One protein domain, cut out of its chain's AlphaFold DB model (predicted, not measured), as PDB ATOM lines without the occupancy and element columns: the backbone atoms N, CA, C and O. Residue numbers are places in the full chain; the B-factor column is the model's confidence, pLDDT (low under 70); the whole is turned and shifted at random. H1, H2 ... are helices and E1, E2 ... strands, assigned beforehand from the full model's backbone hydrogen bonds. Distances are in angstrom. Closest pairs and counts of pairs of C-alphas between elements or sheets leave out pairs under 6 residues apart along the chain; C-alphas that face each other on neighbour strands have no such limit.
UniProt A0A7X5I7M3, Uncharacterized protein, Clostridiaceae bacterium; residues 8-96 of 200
ATOM      1  N   LYS A   8      21.929 -17.346   3.815       80.56
ATOM      2  CA  LYS A   8      22.202 -17.068   2.401       80.56
ATOM      3  C   LYS A   8      20.956 -16.561   1.677       80.56
ATOM      4  O   LYS A   8      21.068 -15.667   0.844       80.56
ATOM      5  N   GLU A   9      19.791 -17.133   1.964       80.50
ATOM      6  CA  GLU A   9      18.524 -16.701   1.385       80.50
ATOM      7  C   GLU A   9      18.118 -15.327   1.927       80.50
ATOM      8  O   GLU A   9      17.841 -14.430   1.137       80.50
ATOM      9  N   LEU A  10      18.208 -15.115   3.244       79.88
ATOM     10  CA  LEU A  10      17.935 -13.807   3.854       79.88
ATOM     11  C   LEU A  10      18.883 -12.715   3.346       79.88
ATOM     12  O   LEU A  10      18.460 -11.584   3.118       79.88
ATOM     13  N   ALA A  11      20.159 -13.047   3.132       77.94
ATOM     14  CA  ALA A  11      21.129 -12.113   2.579       77.94
ATOM     15  C   ALA A  11      20.786 -11.721   1.138       77.94
ATOM     16  O   ALA A  11      20.954 -10.559   0.780       77.94
ATOM     17  N   LYS A  12      20.275 -12.657   0.328       78.44
ATOM     18  CA  LYS A  12      19.813 -12.369  -1.036       78.44
ATOM     19  C   LYS A  12      18.568 -11.488  -1.041       78.44
ATOM     20  O   LYS A  12      18.552 -10.504  -1.770       78.44
ATOM     21  N   ASP A  13      17.580 -11.792  -0.205       77.62
ATOM     22  CA  ASP A  13      16.363 -10.980  -0.087       77.62
ATOM     23  C   ASP A  13      16.686  -9.562   0.399       77.62
ATOM     24  O   ASP A  13      16.103  -8.580  -0.060       77.62
ATOM     25  N   ALA A  14      17.686  -9.425   1.273       71.44
ATOM     26  CA  ALA A  14      18.140  -8.131   1.753       71.44
ATOM     27  C   ALA A  14      18.749  -7.231   0.664       71.44
ATOM     28  O   ALA A  14      18.731  -6.008   0.819       71.44
ATOM     29  N   LEU A  15      19.246  -7.804  -0.442       70.31
ATOM     30  CA  LEU A  15      19.803  -7.036  -1.562       70.31
ATOM     31  C   LEU A  15      18.754  -6.116  -2.195       70.31
ATOM     32  O   LEU A  15      19.071  -4.970  -2.512       70.31
ATOM     33  N   PHE A  16      17.498  -6.566  -2.269       67.62
ATOM     34  CA  PHE A  16      16.385  -5.767  -2.783       67.62
ATOM     35  C   PHE A  16      16.195  -4.459  -1.992       67.62
ATOM     36  O   PHE A  16      15.921  -3.403  -2.559       67.62
ATOM     37  N   TYR A  17      16.418  -4.479  -0.673       65.50
ATOM     38  CA  TYR A  17      16.270  -3.282   0.165       65.50
ATOM     39  C   TYR A  17      17.404  -2.263  -0.007       65.50
ATOM     40  O   TYR A  17      17.238  -1.092   0.356       65.50
ATOM     41  N   PHE A  18      18.560  -2.680  -0.532       65.44
ATOM     42  CA  PHE A  18      19.703  -1.792  -0.741       65.44
ATOM     43  C   PHE A  18      19.620  -1.008  -2.047       65.44
ATOM     44  O   PHE A  18      20.155   0.104  -2.099       65.44
ATOM     45  N   GLU A  19      18.946  -1.537  -3.072       59.78
ATOM     46  CA  GLU A  19      18.741  -0.839  -4.347       59.78
ATOM     47  C   GLU A  19      17.979   0.477  -4.134       59.78
ATOM     48  O   GLU A  19      18.407   1.522  -4.627       59.78
ATOM     49  N   ALA A  20      16.958   0.456  -3.271       59.31
ATOM     50  CA  ALA A  20      16.119   1.614  -2.968       59.31
ATOM     51  C   ALA A  20      16.782   2.673  -2.063       59.31
ATOM     52  O   ALA A  20      16.480   3.857  -2.184       59.31
ATOM     53  N   ASN A  21      17.671   2.288  -1.135       66.06
ATOM     54  CA  ASN A  21      18.274   3.245  -0.198       66.06
ATOM     55  C   ASN A  21      19.664   2.800   0.293       66.06
ATOM     56  O   ASN A  21      19.828   1.773   0.951       66.06
ATOM     57  N   HIS A  22      20.684   3.620   0.014       65.81
ATOM     58  CA  HIS A  22      22.080   3.357   0.380       65.81
ATOM     59  C   HIS A  22      22.382   3.470   1.882       65.81
ATOM     60  O   HIS A  22      23.408   2.968   2.363       65.81
ATOM     61  N   LYS A  23      21.482   4.105   2.634       73.19
ATOM     62  CA  LYS A  23      21.539   4.222   4.092       73.19
ATOM     63  C   LYS A  23      20.908   3.020   4.802       73.19
ATOM     64  O   LYS A  23      21.081   2.901   6.010       73.19
ATOM     65  N   THR A  24      20.247   2.111   4.078       75.50
ATOM     66  CA  THR A  24      19.699   0.871   4.645       75.50
ATOM     67  C   THR A  24      20.813  -0.032   5.175       75.50
ATOM     68  O   THR A  24      21.893  -0.155   4.583       75.50
ATOM     69  N   ARG A  25      20.533  -0.690   6.295       78.94
ATOM     70  CA  ARG A  25      21.336  -1.727   6.937       78.94
ATOM     71  C   ARG A  25      20.420  -2.886   7.309       78.94
ATOM     72  O   ARG A  25      19.242  -2.674   7.604       78.94
ATOM     73  N   VAL A  26      20.957  -4.101   7.262       81.31
ATOM     74  CA  VAL A  26      20.213  -5.311   7.630       81.31
ATOM     75  C   VAL A  26      21.050  -6.135   8.592       81.31
ATOM     76  O   VAL A  26      22.186  -6.475   8.275       81.31
ATOM     77  N   VAL A  27      20.494  -6.428   9.762       82.94
ATOM     78  CA  VAL A  27      21.078  -7.311  10.774       82.94
ATOM     79  C   VAL A  27      20.500  -8.696  10.600       82.94
ATOM     80  O   VAL A  27      19.284  -8.838  10.535       82.94
ATOM     81  N   PHE A  28      21.352  -9.708  10.570       84.44
ATOM     82  CA  PHE A  28      20.967 -11.108  10.606       84.44
ATOM     83  C   PHE A  28      21.349 -11.696  11.955       84.44
ATOM     84  O   PHE A  28      22.499 -11.569  12.379       84.44
ATOM     85  N   TYR A  29      20.395 -12.348  12.608       83.75
ATOM     86  CA  TYR A  29      20.574 -12.936  13.933       83.75
ATOM     87  C   TYR A  29      19.822 -14.260  14.045       83.75
ATOM     88  O   TYR A  29      18.914 -14.538  13.254       83.75
ATOM     89  N   LYS A  30      20.211 -15.087  15.012       85.88
ATOM     90  CA  LYS A  30      19.530 -16.333  15.347       85.88
ATOM     91  C   LYS A  30      18.760 -16.229  16.650       85.88
ATOM     92  O   LYS A  30      19.326 -15.915  17.682       85.88
ATOM     93  N   GLU A  31      17.510 -16.659  16.624       81.44
ATOM     94  CA  GLU A  31      16.703 -16.848  17.827       81.44
ATOM     95  C   GLU A  31      16.083 -18.250  17.779       81.44
ATOM     96  O   GLU A  31      15.519 -18.669  16.764       81.44
ATOM     97  N   HIS A  32      16.270 -19.038  18.842       86.62
ATOM     98  CA  HIS A  32      15.825 -20.439  18.910       86.62
ATOM     99  C   HIS A  32      16.231 -21.292  17.685       86.62
ATOM    100  O   HIS A  32      15.462 -22.113  17.186       86.62
ATOM    101  N   GLY A  33      17.449 -21.077  17.172       81.62
ATOM    102  CA  GLY A  33      18.012 -21.821  16.038       81.62
ATOM    103  C   GLY A  33      17.540 -21.367  14.652       81.62
ATOM    104  O   GLY A  33      18.055 -21.873  13.655       81.62
ATOM    105  N   LYS A  34      16.625 -20.396  14.569       80.75
ATOM    106  CA  LYS A  34      16.102 -19.853  13.309       80.75
ATOM    107  C   LYS A  34      16.737 -18.514  12.991       80.75
ATOM    108  O   LYS A  34      17.015 -17.740  13.897       80.75
ATOM    109  N   TRP A  35      16.968 -18.256  11.706       82.38
ATOM    110  CA  TRP A  35      17.498 -16.978  11.251       82.38
ATOM    111  C   TRP A  35      16.394 -15.942  11.069       82.38
ATOM    112  O   TRP A  35      15.345 -16.230  10.492       82.38
ATOM    113  N   TYR A  36      16.696 -14.721  11.487       78.44
ATOM    114  CA  TYR A  36      15.857 -13.545  11.339       78.44
ATOM    115  C   TYR A  36      16.667 -12.401  10.742       78.44
ATOM    116  O   TYR A  36      17.899 -12.382  10.815       78.44
ATOM    117  N   ALA A  37      15.960 -11.446  10.140       81.00
ATOM    118  CA  ALA A  37      16.540 -10.236   9.588       81.00
ATOM    119  C   ALA A  37      15.822  -9.008  10.155       81.00
ATOM    120  O   ALA A  37      14.594  -8.938  10.131       81.00
ATOM    121  N   TYR A  38      16.585  -8.032  10.632       77.00
ATOM    122  CA  TYR A  38      16.079  -6.742  11.082       77.00
ATOM    123  C   TYR A  38      16.648  -5.624  10.216       77.00
ATOM    124  O   TYR A  38      17.859  -5.532  10.015       77.00
ATOM    125  N   ARG A  39      15.774  -4.769   9.687       81.75
ATOM    126  CA  ARG A  39      16.140  -3.682   8.778       81.75
ATOM    127  C   ARG A  39      16.025  -2.339   9.485       81.75
ATOM    128  O   ARG A  39      15.025  -2.066  10.136       81.75
ATOM    129  N   PHE A  40      17.004  -1.470   9.255       68.69
ATOM    130  CA  PHE A  40      16.957  -0.069   9.670       68.69
ATOM    131  C   PHE A  40      17.679   0.827   8.654       68.69
ATOM    132  O   PHE A  40      18.385   0.338   7.768       68.69
ATOM    133  N   CYS A  41      17.495   2.141   8.760       70.56
ATOM    134  CA  CYS A  41      18.158   3.139   7.921       70.56
ATOM    135  C   CYS A  41      18.951   4.119   8.790       70.56
ATOM    136  O   CYS A  41      18.603   4.339   9.945       70.56
ATOM    137  N   LEU A  42      20.006   4.709   8.223       66.44
ATOM    138  CA  LEU A  42      20.712   5.837   8.836       66.44
ATOM    139  C   LEU A  42      20.096   7.189   8.404       66.44
ATOM    140  O   LEU A  42      19.691   7.300   7.240       66.44
ATOM    141  N   PRO A  43      20.095   8.228   9.267       60.78
ATOM    142  CA  PRO A  43      20.506   8.194  10.676       60.78
ATOM    143  C   PRO A  43      19.562   7.317  11.511       60.78
ATOM    144  O   PRO A  43      18.364   7.253  11.241       60.78
ATOM    145  N   ILE A  44      20.124   6.581  12.471       64.12
ATOM    146  CA  ILE A  44      19.352   5.647  13.292       64.12
ATOM    147  C   ILE A  44      18.561   6.428  14.349       64.12
ATOM    148  O   ILE A  44      19.079   7.374  14.940       64.12
ATOM    149  N   GLN A  45      17.321   6.032  14.617       61.84
ATOM    150  CA  GLN A  45      16.564   6.553  15.759       61.84
ATOM    151  C   GLN A  45      16.856   5.721  17.023       61.84
ATOM    152  O   GLN A  45      17.254   4.557  16.935       61.84
ATOM    153  N   LYS A  46      16.643   6.304  18.211       63.97
ATOM    154  CA  LYS A  46      16.934   5.670  19.514       63.97
ATOM    155  C   LYS A  46      16.254   4.303  19.691       63.97
ATOM    156  O   LYS A  46      16.894   3.356  20.129       63.97
ATOM    157  N   ASN A  47      15.003   4.171  19.251       67.00
ATOM    158  CA  ASN A  47      14.256   2.905  19.252       67.00
ATOM    159  C   ASN A  47      14.970   1.779  18.479       67.00
ATOM    160  O   ASN A  47      14.971   0.629  18.910       67.00
ATOM    161  N   HIS A  48      15.603   2.092  17.346       71.00
ATOM    162  CA  HIS A  48      16.367   1.115  16.589       71.00
ATOM    163  C   HIS A  48      17.635   0.706  17.357       71.00
ATOM    164  O   HIS A  48      17.969  -0.470  17.315       71.00
ATOM    165  N   ILE A  49      18.297   1.612  18.094       75.00
ATOM    166  CA  ILE A  49      19.461   1.280  18.944       75.00
ATOM    167  C   ILE A  49      19.071   0.272  20.034       75.00
ATOM    168  O   ILE A  49      19.769  -0.726  20.211       75.00
ATOM    169  N   ASP A  50      17.947   0.489  20.716       73.94
ATOM    170  CA  ASP A  50      17.470  -0.420  21.768       73.94
ATOM    171  C   ASP A  50      17.168  -1.820  21.206       73.94
ATOM    172  O   ASP A  50      17.548  -2.836  21.790       73.94
ATOM    173  N   ILE A  51      16.581  -1.889  20.005       73.88
ATOM    174  CA  ILE A  51      16.349  -3.158  19.302       73.88
ATOM    175  C   ILE A  51      17.673  -3.841  18.931       73.88
ATOM    176  O   ILE A  51      17.790  -5.057  19.069       73.88
ATOM    177  N   LEU A  52      18.696  -3.094  18.502       79.25
ATOM    178  CA  LEU A  52      20.019  -3.662  18.215       79.25
ATOM    179  C   LEU A  52      20.698  -4.214  19.478       79.25
ATOM    180  O   LEU A  52      21.332  -5.266  19.410       79.25
ATOM    181  N   LYS A  53      20.536  -3.551  20.631       78.50
ATOM    182  CA  LYS A  53      21.026  -4.047  21.929       78.50
ATOM    183  C   LYS A  53      20.325  -5.344  22.331       78.50
ATOM    184  O   LYS A  53      20.999  -6.307  22.679       78.50
ATOM    185  N   CYS A  54      19.008  -5.413  22.163       79.94
ATOM    186  CA  CYS A  54      18.241  -6.637  22.396       79.94
ATOM    187  C   CYS A  54      18.684  -7.785  21.467       79.94
ATOM    188  O   CYS A  54      18.962  -8.891  21.925       79.94
ATOM    189  N   ILE A  55      18.862  -7.521  20.166       77.12
ATOM    190  CA  ILE A  55      19.362  -8.528  19.215       77.12
ATOM    191  C   ILE A  55      20.746  -9.047  19.628       77.12
ATOM    192  O   ILE A  55      21.008 -10.241  19.508       77.12
ATOM    193  N   LYS A  56      21.623  -8.177  20.137       81.75
ATOM    194  CA  LYS A  56      22.948  -8.562  20.640       81.75
ATOM    195  C   LYS A  56      22.868  -9.489  21.858       81.75
ATOM    196  O   LYS A  56      23.691 -10.396  21.977       81.75
ATOM    197  N   GLU A  57      21.903  -9.276  22.751       81.25
ATOM    198  CA  GLU A  57      21.660 -10.158  23.901       81.25
ATOM    199  C   GLU A  57      21.121 -11.528  23.470       81.25
ATOM    200  O   GLU A  57      21.504 -12.550  24.040       81.25
ATOM    201  N   ILE A  58      20.283 -11.560  22.429       80.25
ATOM    202  CA  ILE A  58      19.727 -12.792  21.849       80.25
ATOM    203  C   ILE A  58      20.802 -13.584  21.084       80.25
ATOM    204  O   ILE A  58      20.892 -14.807  21.216       80.25
ATOM    205  N   ASP A  59      21.623 -12.899  20.285       81.88
ATOM    206  CA  ASP A  59      22.668 -13.497  19.458       81.88
ATOM    207  C   ASP A  59      23.919 -12.612  19.402       81.88
ATOM    208  O   ASP A  59      24.048 -11.701  18.582       81.88
ATOM    209  N   SER A  60      24.915 -12.958  20.218       82.56
ATOM    210  CA  SER A  60      26.223 -12.292  20.219       82.56
ATOM    211  C   SER A  60      27.014 -12.474  18.918       82.56
ATOM    212  O   SER A  60      28.030 -11.809  18.712       82.56
ATOM    213  N   LYS A  61      26.566 -13.363  18.020       84.38
ATOM    214  CA  LYS A  61      27.146 -13.589  16.690       84.38
ATOM    215  C   LYS A  61      26.319 -12.945  15.577       84.38
ATOM    216  O   LYS A  61      26.572 -13.238  14.405       84.38
ATOM    217  N   ALA A  62      25.371 -12.069  15.915       83.69
ATOM    218  CA  ALA A  62      24.616 -11.305  14.936       83.69
ATOM    219  C   ALA A  62      25.554 -10.491  14.029       83.69
ATOM    220  O   ALA A  62      26.548  -9.896  14.463       83.69
ATOM    221  N   VAL A  63      25.218 -10.458  12.743       84.31
ATOM    222  CA  VAL A  63      26.023  -9.813  11.703       84.31
ATOM    223  C   VAL A  63      25.202  -8.794  10.938       84.31
ATOM    224  O   VAL A  63      24.014  -8.984  10.702       84.31
ATOM    225  N   VAL A  64      25.837  -7.712  10.516       81.31
ATOM    226  CA  VAL A  64      25.208  -6.608   9.800       81.31
ATOM    227  C   VAL A  64      25.759  -6.534   8.390       81.31
ATOM    228  O   VAL A  64      26.965  -6.615   8.170       81.31
ATOM    229  N   MET A  65      24.864  -6.328   7.432       79.19
ATOM    230  CA  MET A  65      25.193  -6.075   6.040       79.19
ATOM    231  C   MET A  65      24.891  -4.618   5.670       79.19
ATOM    232  O   MET A  65      23.857  -4.052   6.039       79.19
ATOM    233  N   SER A  66      25.808  -4.015   4.908       71.88
ATOM    234  CA  SER A  66      25.689  -2.652   4.381       71.88
ATOM    235  C   SER A  66      25.934  -2.600   2.870       71.88
ATOM    236  O   SER A  66      26.712  -3.386   2.332       71.88
ATOM    237  N   ARG A  67      25.312  -1.629   2.182       64.69
ATOM    238  CA  ARG A  67      25.424  -1.468   0.718       64.69
ATOM    239  C   ARG A  67      26.854  -1.186   0.230       64.69
ATOM    240  O   ARG A  67      27.210  -1.602  -0.865       64.69
ATOM    241  N   LYS A  68      27.679  -0.468   1.008       53.69
ATOM    242  CA  LYS A  68      28.937   0.153   0.530       53.69
ATOM    243  C   LYS A  68      30.052  -0.827   0.117       53.69
ATOM    244  O   LYS A  68      31.045  -0.370  -0.434       53.69
ATOM    245  N   LYS A  69      29.924  -2.134   0.373       48.38
ATOM    246  CA  LYS A  69      30.994  -3.122   0.133       48.38
ATOM    247  C   LYS A  69      30.564  -4.348  -0.678       48.38
ATOM    248  O   LYS A  69      31.224  -5.373  -0.583       48.38
ATOM    249  N   PHE A  70      29.482  -4.295  -1.459       49.50
ATOM    250  CA  PHE A  70      29.111  -5.455  -2.276       49.50
ATOM    251  C   PHE A  70      30.154  -5.719  -3.379       49.50
ATOM    252  O   PHE A  70      30.183  -5.055  -4.410       49.50
ATOM    253  N   ILE A  71      31.015  -6.702  -3.120       52.12
ATOM    254  CA  ILE A  71      31.864  -7.411  -4.081       52.12
ATOM    255  C   ILE A  71      31.301  -8.844  -4.136       52.12
ATOM    256  O   ILE A  71      30.585  -9.240  -3.218       52.12
ATOM    257  N   ALA A  72      31.588  -9.610  -5.190       49.00
ATOM    258  CA  ALA A  72      31.007 -10.921  -5.532       49.00
ATOM    259  C   ALA A  72      30.830 -11.967  -4.395       49.00
ATOM    260  O   ALA A  72      30.099 -12.939  -4.583       49.00
ATOM    261  N   ASP A  73      31.437 -11.773  -3.219       61.47
ATOM    262  CA  ASP A  73      31.218 -12.566  -2.010       61.47
ATOM    263  C   ASP A  73      30.615 -11.725  -0.862       61.47
ATOM    264  O   ASP A  73      31.310 -10.983  -0.161       61.47
ATOM    265  N   TRP A  74      29.302 -11.870  -0.642       61.69
ATOM    266  CA  TRP A  74      28.549 -11.184   0.421       61.69
ATOM    267  C   TRP A  74      29.055 -11.509   1.831       61.69
ATOM    268  O   TRP A  74      28.844 -10.721   2.748       61.69
ATOM    269  N   LYS A  75      29.743 -12.639   2.035       63.66
ATOM    270  CA  LYS A  75      30.272 -12.991   3.360       63.66
ATOM    271  C   LYS A  75      31.332 -11.999   3.836       63.66
ATOM    272  O   LYS A  75      31.422 -11.747   5.032       63.66
ATOM    273  N   ASN A  76      32.065 -11.386   2.908       60.97
ATOM    274  CA  ASN A  76      33.094 -10.387   3.206       60.97
ATOM    275  C   ASN A  76      32.513  -8.998   3.531       60.97
ATOM    276  O   ASN A  76      33.263  -8.074   3.851       60.97
ATOM    277  N   THR A  77      31.190  -8.823   3.433       63.62
ATOM    278  CA  THR A  77      30.495  -7.558   3.733       63.62
ATOM    279  C   THR A  77      29.808  -7.565   5.092       63.62
ATOM    280  O   THR A  77      29.362  -6.510   5.552       63.62
ATOM    281  N   LEU A  78      29.749  -8.736   5.731       68.25
ATOM    282  CA  LEU A  78      29.229  -8.910   7.075       68.25
ATOM    283  C   LEU A  78      30.216  -8.318   8.082       68.25
ATOM    284  O   LEU A  78      31.366  -8.742   8.172       68.25
ATOM    285  N   VAL A  79      29.751  -7.348   8.857       73.19
ATOM    286  CA  VAL A  79      30.440  -6.857  10.056       73.19
ATOM    287  C   VAL A  79      29.700  -7.357  11.288       73.19
ATOM    288  O   VAL A  79      28.500  -7.615  11.217       73.19
ATOM    289  N   SER A  80      30.382  -7.523  12.418       79.62
ATOM    290  CA  SER A  80      29.675  -7.872  13.652       79.62
ATOM    291  C   SER A  80      28.735  -6.739  14.064       79.62
ATOM    292  O   SER A  80      29.024  -5.556  13.843       79.62
ATOM    293  N   LEU A  81      27.609  -7.104  14.678       76.75
ATOM    294  CA  LEU A  81      26.676  -6.132  15.239       76.75
ATOM    295  C   LEU A  81      27.355  -5.216  16.264       76.75
ATOM    296  O   LEU A  81      27.081  -4.022  16.275       76.75
ATOM    297  N   ASP A  82      28.311  -5.738  17.029       73.12
ATOM    298  CA  ASP A  82      29.095  -4.967  17.997       73.12
ATOM    299  C   ASP A  82      29.864  -3.811  17.370       73.12
ATOM    300  O   ASP A  82      29.758  -2.679  17.833       73.12
ATOM    301  N   VAL A  83      30.600  -4.072  16.288       73.81
ATOM    302  CA  VAL A  83      31.355  -3.022  15.588       73.81
ATOM    303  C   VAL A  83      30.402  -1.958  15.045       73.81
ATOM    304  O   VAL A  83      30.688  -0.765  15.120       73.81
ATOM    305  N   MET A  84      29.248  -2.387  14.533       73.12
ATOM    306  CA  MET A  84      28.238  -1.497  13.974       73.12
ATOM    307  C   MET A  84      27.570  -0.626  15.047       73.12
ATOM    308  O   MET A  84      27.428   0.572  14.832       73.12
ATOM    309  N   VAL A  85      27.169  -1.201  16.185       69.44
ATOM    310  CA  VAL A  85      26.541  -0.463  17.295       69.44
ATOM    311  C   VAL A  85      27.518   0.552  17.870       69.44
ATOM    312  O   VAL A  85      27.150   1.714  17.977       69.44
ATOM    313  N   SER A  86      28.773   0.167  18.122       70.88
ATOM    314  CA  SER A  86      29.791   1.106  18.604       70.88
ATOM    315  C   SER A  86      30.023   2.253  17.620       70.88
ATOM    316  O   SER A  86      30.125   3.406  18.023       70.88
ATOM    317  N   GLN A  87      30.074   1.967  16.316       68.69
ATOM    318  CA  GLN A  87      30.240   3.007  15.303       68.69
ATOM    319  C   GLN A  87      29.017   3.930  15.213       68.69
ATOM    320  O   GLN A  87      29.177   5.138  15.086       68.69
ATOM    321  N   ILE A  88      27.809   3.378  15.321       67.31
ATOM    322  CA  ILE A  88      26.558   4.139  15.367       67.31
ATOM    323  C   ILE A  88      26.495   5.020  16.617       67.31
ATOM    324  O   ILE A  88      26.082   6.167  16.514       67.31
ATOM    325  N   GLU A  89      26.890   4.509  17.782       65.94
ATOM    326  CA  GLU A  89      26.930   5.277  19.028       65.94
ATOM    327  C   GLU A  89      27.960   6.406  18.933       65.94
ATOM    328  O   GLU A  89      27.631   7.538  19.266       65.94
ATOM    329  N   ILE A  90      29.145   6.153  18.364       63.22
ATOM    330  CA  ILE A  90      30.144   7.196  18.079       63.22
ATOM    331  C   ILE A  90      29.592   8.236  17.097       63.22
ATOM    332  O   ILE A  90      29.724   9.432  17.342       63.22
ATOM    333  N   GLU A  91      28.969   7.812  15.996       61.53
ATOM    334  CA  GLU A  91      28.371   8.717  15.006       61.53
ATOM    335  C   GLU A  91      27.217   9.524  15.613       61.53
ATOM    336  O   GLU A  91      27.096  10.711  15.330       61.53
ATOM    337  N   HIS A  92      26.406   8.923  16.484       59.66
ATOM    338  CA  HIS A  92      25.315   9.586  17.191       59.66
ATOM    339  C   HIS A  92      25.843  10.556  18.254       59.66
ATOM    340  O   HIS A  92      25.351  11.671  18.351       59.66
ATOM    341  N   GLU A  93      26.879  10.197  19.010       57.84
ATOM    342  CA  GLU A  93      27.553  11.103  19.945       57.84
ATOM    343  C   GLU A  93      28.235  12.265  19.217       57.84
ATOM    344  O   GLU A  93      28.149  13.404  19.669       57.84
ATOM    345  N   GLN A  94      28.879  12.012  18.078       51.19
ATOM    346  CA  GLN A  94      29.484  13.049  17.240       51.19
ATOM    347  C   GLN A  94      28.422  13.936  16.584       51.19
ATOM    348  O   GLN A  94      28.580  15.153  16.572       51.19
ATOM    349  N   GLN A  95      27.317  13.367  16.092       49.97
ATOM    350  CA  GLN A  95      26.173  14.134  15.597       49.97
ATOM    351  C   GLN A  95      25.535  14.954  16.712       49.97
ATOM    352  O   GLN A  95      25.240  16.117  16.489       49.97
ATOM    353  N   GLN A  96      25.385  14.412  17.920       47.31
ATOM    354  CA  GLN A  96      24.888  15.164  19.070       47.31
ATOM    355  C   GLN A  96      25.842  16.279  19.502       47.31
ATOM    356  O   GLN A  96      25.368  17.345  19.871       47.31
TER     357      GLN A  96
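Overview. This is residues 8 to 96 of the 200 residues of an uncharacterized protein of Clostridiaceae bacterium (UniProt A0A7X5I7M3). A twisted sheet of four strands forms the middle of the domain, with H1 covering one face and H2 and H4 over the other. H2 lies along the E1-E2 hairpin, while H4 packs on the sheet and on H2 with residues 81 to 85 and then slants away from the sheet. The printed part has 89 residues with four named helices and four named strands, in the order H1 E1 E2 H2 E3 H3 E4 H4. The sheet runs E2 - E1 - E3 - E4, all antiparallel, and the class is mixed, helices and strands. The whole is compact, with a radius of gyration of the C-alphas of 12.6 A and spans of 36 by 30 by 19 A.

Arrangement. H1, residues 8 to 20, is on the sheet at a height over the sheet of 8.8 A, over E1, residues 24 to 31; the closest C-alphas are those of Phe 18 and Thr 24, 6.0 A apart. E1 forms a hairpin with E2, residues 34 to 41, where N 27 and O 38 are 2.8 A apart, within hydrogen-bond range. H2, residues 46 to 58, is on the opposite face from H1, over E2 and E1, at a height of 9.7 A. E3, residues 63 to 66, is antiparallel to E1, with N 28 and O 63 at 2.8 A. E2, H2 and E3 make a split strand-helix-strand unit, two strands running the same way with E1 between them, and its crossover is right-handed. H3, residues 74 to 77, only grazes the sheet and is close to H1 but not clearly touching, the C-alphas of Ala 11 and Trp 74 being 7.8 A apart. The edge strand E4, residues 78 to 80, is antiparallel to E3, with N 64 and O 79 at 2.8 A. H4, residues 81 to 96, is on the same face as H2; the domain has three layers, helices on both faces of a sheet, with H2 and H4 on one face of the sheet E2 E1 E3 E4 and H1 on the other. H4 touches H2 with residues 81 to 85 alone, closest at the C-alphas of Lys 56 and Leu 81, 7.0 A, at a shallow tilt of 21 degrees, opposite ways. H1 is apart from H2 and H4. In H2 and H4 every O i to N i+4 pair is within hydrogen-bond range, in H1 5 of 9, and H3 is too short for such a pair.

Along the chain. H1 begins at C-alpha 8 (22.202, -17.068, 2.401) and measures 20.4 A from first to last C-alpha. E1 measures 22.3 A, E2 23.7 A and H2 18.8 A. E3 begins at C-alpha 63 (26.023, -9.813, 11.703). H4 measures 21.7 A and ends at C-alpha 96 (24.888, 15.164, 19.070).

Size, cuts and confidence. The two C-alphas farthest apart are those of Gly 33 and Gln 96, 37.7 A. The printed part has no cut and no long link. The mean pLDDT of the printed part is 71.3, and 37 residues are under 70, among them residues 67 to 78 and 87 to 96.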